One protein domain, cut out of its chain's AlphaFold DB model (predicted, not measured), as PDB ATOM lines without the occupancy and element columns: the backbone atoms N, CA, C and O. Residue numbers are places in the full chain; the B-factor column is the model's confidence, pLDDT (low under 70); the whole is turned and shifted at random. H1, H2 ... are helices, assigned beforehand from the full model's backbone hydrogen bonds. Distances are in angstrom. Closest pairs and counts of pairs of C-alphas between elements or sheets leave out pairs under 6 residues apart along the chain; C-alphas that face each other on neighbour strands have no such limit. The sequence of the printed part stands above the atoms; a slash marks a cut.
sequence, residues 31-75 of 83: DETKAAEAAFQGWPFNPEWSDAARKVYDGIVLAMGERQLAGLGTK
ATOM      1  N   ASP A  31      30.798 -28.653   4.216       89.88
ATOM      2  CA  ASP A  31      30.980 -27.232   3.935       89.88
ATOM      3  C   ASP A  31      29.805 -26.614   3.161       89.88
ATOM      4  O   ASP A  31      29.384 -25.512   3.499       89.88
ATOM      5  N   GLU A  32      29.204 -27.323   2.200       90.00
ATOM      6  CA  GLU A  32      28.020 -26.847   1.464       90.00
ATOM      7  C   GLU A  32      26.793 -26.721   2.373       90.00
ATOM      8  O   GLU A  32      26.057 -25.736   2.302       90.00
ATOM      9  N   THR A  33      26.600 -27.691   3.269       91.25
ATOM     10  CA  THR A  33      25.511 -27.667   4.254       91.25
ATOM     11  C   THR A  33      25.703 -26.512   5.235       91.25
ATOM     12  O   THR A  33      24.784 -25.722   5.449       91.25
ATOM     13  N   LYS A  34      26.921 -26.349   5.770       91.88
ATOM     14  CA  LYS A  34      27.267 -25.242   6.675       91.88
ATOM     15  C   LYS A  34      27.127 -23.881   5.999       91.88
ATOM     16  O   LYS A  34      26.650 -22.945   6.636       91.88
ATOM     17  N   ALA A  35      27.507 -23.772   4.730       92.31
ATOM     18  CA  ALA A  35      27.336 -22.562   3.940       92.31
ATOM     19  C   ALA A  35      25.859 -22.227   3.724       92.31
ATOM     20  O   ALA A  35      25.469 -21.073   3.893       92.31
ATOM     21  N   ALA A  36      25.022 -23.225   3.429       91.38
ATOM     22  CA  ALA A  36      23.583 -23.023   3.326       91.38
ATOM     23  C   ALA A  36      22.984 -22.525   4.646       91.38
ATOM     24  O   ALA A  36      22.283 -21.515   4.665       91.38
ATOM     25  N   GLU A  37      23.307 -23.180   5.765       91.88
ATOM     26  CA  GLU A  37      22.865 -22.754   7.096       91.88
ATOM     27  C   GLU A  37      23.326 -21.331   7.429       91.88
ATOM     28  O   GLU A  37      22.524 -20.521   7.894       91.88
ATOM     29  N   ALA A  38      24.591 -21.000   7.154       92.19
ATOM     30  CA  ALA A  38      25.129 -19.664   7.378       92.19
ATOM     31  C   ALA A  38      24.393 -18.607   6.547       92.19
ATOM     32  O   ALA A  38      24.044 -17.555   7.079       92.19
ATOM     33  N   ALA A  39      24.085 -18.900   5.282       90.38
ATOM     34  CA  ALA A  39      23.301 -18.010   4.431       90.38
ATOM     35  C   ALA A  39      21.881 -17.793   4.980       90.38
ATOM     36  O   ALA A  39      21.403 -16.659   5.009       90.38
ATOM     37  N   PHE A  40      21.219 -18.845   5.476       87.19
ATOM     38  CA  PHE A  40      19.898 -18.721   6.103       87.19
ATOM     39  C   PHE A  40      19.927 -17.945   7.424       87.19
ATOM     40  O   PHE A  40      18.982 -17.214   7.716       87.19
ATOM     41  N   GLN A  41      20.990 -18.091   8.218       88.25
ATOM     42  CA  GLN A  41      21.150 -17.386   9.494       88.25
ATOM     43  C   GLN A  41      21.717 -15.965   9.346       88.25
ATOM     44  O   GLN A  41      21.729 -15.216  10.322       88.25
ATOM     45  N   GLY A  42      22.189 -15.580   8.156       85.19
ATOM     46  CA  GLY A  42      22.850 -14.292   7.922       85.19
ATOM     47  C   GLY A  42      24.270 -14.216   8.493       85.19
ATOM     48  O   GLY A  42      24.753 -13.134   8.817       85.19
ATOM     49  N   TRP A  43      24.937 -15.358   8.660       87.44
ATOM     50  CA  TRP A  43      26.327 -15.428   9.109       87.44
ATOM     51  C   TRP A  43      27.289 -15.177   7.936       87.44
ATOM     52  O   TRP A  43      26.940 -15.456   6.784       87.44
ATOM     53  N   PRO A  44      28.505 -14.662   8.192       85.88
ATOM     54  CA  PRO A  44      29.501 -14.457   7.143       85.88
ATOM     55  C   PRO A  44      29.995 -15.789   6.558       85.88
ATOM     56  O   PRO A  44      30.060 -16.806   7.250       85.88
ATOM     57  N   PHE A  45      30.376 -15.769   5.280       86.56
ATOM     58  CA  PHE A  45      30.978 -16.917   4.602       86.56
ATOM     59  C   PHE A  45      32.349 -17.259   5.207       86.56
ATOM     60  O   PHE A  45      33.203 -16.378   5.324       86.56
ATOM     61  N   ASN A  46      32.589 -18.531   5.546       89.50
ATOM     62  CA  ASN A  46      33.912 -18.973   5.985       89.50
ATOM     63  C   ASN A  46      34.817 -19.219   4.758       89.50
ATOM     64  O   ASN A  46      34.494 -20.092   3.950       89.50
ATOM     65  N   PRO A  47      35.953 -18.513   4.601       86.19
ATOM     66  CA  PRO A  47      36.858 -18.702   3.462       86.19
ATOM     67  C   PRO A  47      37.492 -20.098   3.368       86.19
ATOM     68  O   PRO A  47      38.050 -20.419   2.324       86.19
ATOM     69  N   GLU A  48      37.406 -20.917   4.418       90.50
ATOM     70  CA  GLU A  48      37.876 -22.311   4.414       90.50
ATOM     71  C   GLU A  48      36.929 -23.284   3.687       90.50
ATOM     72  O   GLU A  48      37.288 -24.437   3.462       90.50
ATOM     73  N   TRP A  49      35.712 -22.854   3.333       88.12
ATOM     74  CA  TRP A  49      34.756 -23.683   2.596       88.12
ATOM     75  C   TRP A  49      35.065 -23.748   1.097       88.12
ATOM     76  O   TRP A  49      35.637 -22.822   0.517       88.12
ATOM     77  N   SER A  50      34.643 -24.839   0.453       90.00
ATOM     78  CA  SER A  50      34.937 -25.097  -0.958       90.00
ATOM     79  C   SER A  50      34.235 -24.107  -1.895       90.00
ATOM     80  O   SER A  50      33.204 -23.515  -1.564       90.00
ATOM     81  N   ASP A  51      34.714 -23.999  -3.138       89.50
ATOM     82  CA  ASP A  51      34.066 -23.179  -4.175       89.50
ATOM     83  C   ASP A  51      32.611 -23.593  -4.456       89.50
ATOM     84  O   ASP A  51      31.794 -22.768  -4.869       89.50
ATOM     85  N   ALA A  52      32.267 -24.864  -4.225       87.12
ATOM     86  CA  ALA A  52      30.893 -25.352  -4.320       87.12
ATOM     87  C   ALA A  52      29.999 -24.750  -3.218       87.12
ATOM     88  O   ALA A  52      28.941 -24.196  -3.517       87.12
ATOM     89  N   ALA A  53      30.476 -24.732  -1.972       90.81
ATOM     90  CA  ALA A  53      29.790 -24.119  -0.839       90.81
ATOM     91  C   ALA A  53      29.613 -22.606  -1.009       90.81
ATOM     92  O   ALA A  53      28.564 -22.066  -0.660       90.81
ATOM     93  N   ARG A  54      30.593 -21.922  -1.617       90.50
ATOM     94  CA  ARG A  54      30.457 -20.505  -1.986       90.50
ATOM     95  C   ARG A  54      29.279 -20.279  -2.925       90.50
ATOM     96  O   ARG A  54      28.442 -19.433  -2.646       90.50
ATOM     97  N   LYS A  55      29.157 -21.083  -3.988       90.00
ATOM     98  CA  LYS A  55      28.024 -20.984  -4.926       90.00
ATOM     99  C   LYS A  55      26.676 -21.188  -4.232       90.00
ATOM    100  O   LYS A  55      25.717 -20.505  -4.579       90.00
ATOM    101  N   VAL A  56      26.603 -22.098  -3.257       90.12
ATOM    102  CA  VAL A  56      25.395 -22.322  -2.447       90.12
ATOM    103  C   VAL A  56      25.101 -21.113  -1.551       90.12
ATOM    104  O   VAL A  56      23.971 -20.628  -1.555       90.12
ATOM    105  N   TYR A  57      26.106 -20.587  -0.840       91.69
ATOM    106  CA  TYR A  57      25.972 -19.395   0.005       91.69
ATOM    107  C   TYR A  57      25.496 -18.183  -0.798       91.69
ATOM    108  O   TYR A  57      24.453 -17.615  -0.483       91.69
ATOM    109  N   ASP A  58      26.214 -17.830  -1.868       90.88
ATOM    110  CA  ASP A  58      25.862 -16.716  -2.748       90.88
ATOM    111  C   ASP A  58      24.465 -16.910  -3.344       90.88
ATOM    112  O   ASP A  58      23.655 -15.989  -3.317       90.88
ATOM    113  N   GLY A  59      24.132 -18.116  -3.814       90.75
ATOM    114  CA  GLY A  59      22.811 -18.416  -4.367       90.75
ATOM    115  C   GLY A  59      21.672 -18.197  -3.366       90.75
ATOM    116  O   GLY A  59      20.650 -17.610  -3.719       90.75
ATOM    117  N   ILE A  60      21.849 -18.622  -2.112       90.31
ATOM    118  CA  ILE A  60      20.846 -18.440  -1.053       90.31
ATOM    119  C   ILE A  60      20.766 -16.974  -0.623       90.31
ATOM    120  O   ILE A  60      19.662 -16.454  -0.491       90.31
ATOM    121  N   VAL A  61      21.899 -16.290  -0.436       88.00
ATOM    122  CA  VAL A  61      21.934 -14.862  -0.074       88.00
ATOM    123  C   VAL A  61      21.266 -14.017  -1.152       88.00
ATOM    124  O   VAL A  61      20.419 -13.186  -0.830       88.00
ATOM    125  N   LEU A  62      21.584 -14.270  -2.425       86.75
ATOM    126  CA  LEU A  62      20.936 -13.622  -3.563       86.75
ATOM    127  C   LEU A  62      19.432 -13.899  -3.555       86.75
ATOM    128  O   LEU A  62      18.648 -12.959  -3.565       86.75
ATOM    129  N   ALA A  63      19.003 -15.158  -3.441       85.69
ATOM    130  CA  ALA A  63      17.581 -15.504  -3.412       85.69
ATOM    131  C   ALA A  63      16.832 -14.902  -2.207       85.69
ATOM    132  O   ALA A  63      15.664 -14.536  -2.322       85.69
ATOM    133  N   MET A  64      17.479 -14.778  -1.048       79.88
ATOM    134  CA  MET A  64      16.904 -14.163   0.153       79.88
ATOM    135  C   MET A  64      16.857 -12.634   0.050       79.88
ATOM    136  O   MET A  64      15.892 -12.029   0.521       79.88
ATOM    137  N   GLY A  65      17.849 -12.012  -0.592       70.38
ATOM    138  CA  GLY A  65      17.837 -10.594  -0.954       70.38
ATOM    139  C   GLY A  65      16.727 -10.284  -1.957       70.38
ATOM    140  O   GLY A  65      15.911  -9.394  -1.720       70.38
ATOM    141  N   GLU A  66      16.606 -11.100  -3.004       61.44
ATOM    142  CA  GLU A  66      15.519 -11.035  -3.982       61.44
ATOM    143  C   GLU A  66      14.161 -11.314  -3.335       61.44
ATOM    144  O   GLU A  66      13.190 -10.658  -3.675       61.44
ATOM    145  N   ARG A  67      14.048 -12.217  -2.353       56.06
ATOM    146  CA  ARG A  67      12.794 -12.439  -1.611       56.06
ATOM    147  C   ARG A  67      12.423 -11.253  -0.725       56.06
ATOM    148  O   ARG A  67      11.237 -10.975  -0.575       56.06
ATOM    149  N   GLN A  68      13.393 -10.552  -0.143       52.41
ATOM    150  CA  GLN A  68      13.126  -9.300   0.571       52.41
ATOM    151  C   GLN A  68      12.691  -8.201  -0.403       52.41
ATOM    152  O   GLN A  68      11.726  -7.496  -0.121       52.41
ATOM    153  N   LEU A  69      13.309  -8.115  -1.584       48.06
ATOM    154  CA  LEU A  69      12.933  -7.156  -2.625       48.06
ATOM    155  C   LEU A  69      11.567  -7.488  -3.266       48.06
ATOM    156  O   LEU A  69      10.721  -6.615  -3.440       48.06
ATOM    157  N   ALA A  70      11.291  -8.763  -3.536       50.31
ATOM    158  CA  ALA A  70      10.041  -9.272  -4.102       50.31
ATOM    159  C   ALA A  70       8.902  -9.320  -3.073       50.31
ATOM    160  O   ALA A  70       7.740  -9.161  -3.436       50.31
ATOM    161  N   GLY A  71       9.215  -9.466  -1.781       48.41
ATOM    162  CA  GLY A  71       8.261  -9.298  -0.682       48.41
ATOM    163  C   GLY A  71       7.772  -7.854  -0.530       48.41
ATOM    164  O   GLY A  71       6.670  -7.631  -0.028       48.41
ATOM    165  N   LEU A  72       8.549  -6.881  -1.020       51.12
ATOM    166  CA  LEU A  72       8.114  -5.495  -1.210       51.12
ATOM    167  C   LEU A  72       7.416  -5.290  -2.571       51.12
ATOM    168  O   LEU A  72       6.565  -4.412  -2.692       51.12
ATOM    169  N   GLY A  73       7.719  -6.124  -3.573       50.44
ATOM    170  CA  GLY A  73       7.142  -6.073  -4.921       50.44
ATOM    171  C   GLY A  73       5.752  -6.704  -5.094       50.44
ATOM    172  O   GLY A  73       5.065  -6.372  -6.054       50.44
ATOM    173  N   THR A  74       5.287  -7.570  -4.185       47.69
ATOM    174  CA  THR A  74       3.974  -8.247  -4.324       47.69
ATOM    175  C   THR A  74       2.881  -7.756  -3.376       47.69
ATOM    176  O   THR A  74       1.752  -8.229  -3.459       47.69
ATOM    177  N   LYS A  75       3.141  -6.753  -2.525       49.50
ATOM    178  CA  LYS A  75       2.070  -6.074  -1.765       49.50
ATOM    179  C   LYS A  75       1.435  -4.880  -2.487       49.50
ATOM    180  O   LYS A  75       0.508  -4.285  -1.946       49.50
TER     181      LYS A  75
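AT A GLANCE: This is residues 31 to 75 of the 83 residues of an uncharacterized protein of Nitrospira sp. OLB3 (UniProt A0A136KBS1). A short helix, H1, packs side by side on the first part of a much longer helix, H2, and a loop folds back between them, letting both run the same way. Residues 65 to 75, of which 65 to 73 belong to H2, stick out as a free arm and make much of the length; the body without them spans 22 by 14 by 13 A. The printed part has 45 residues with two named helices, H1 then H2, and no named strand: all helix. It is only just loose, close to compact, with a radius of gyration of the C-alphas of 11.6 A, and spans 39 by 16 by 14 A.

IN THESE COORDINATES: H1, residues 31 to 41, begins at C-alpha 31 (30.980, -27.232, 3.935) and is 15.0 A long from first to last C-alpha. H2, residues 51 to 73, is 31.9 A long and ends at C-alpha 73 (7.142, -6.073, -4.921).

HOW THE PARTS SIT: H1 and H2 touch, H2 with residues 52 to 61 alone; the closest C-alphas are those of Glu 32 and Ala 53, 4.0 A apart. They stand at a shallow tilt of 22 degrees, the same way. In both helices every O i to N i+4 pair is within hydrogen-bond range.

THE WHOLE: The C-alphas farthest apart, of Glu 48 and Lys 75, are 39.8 A apart. The printed part has no cut, and the link H1 to H2 is short. Residues 66 to 75 have pLDDT under 70.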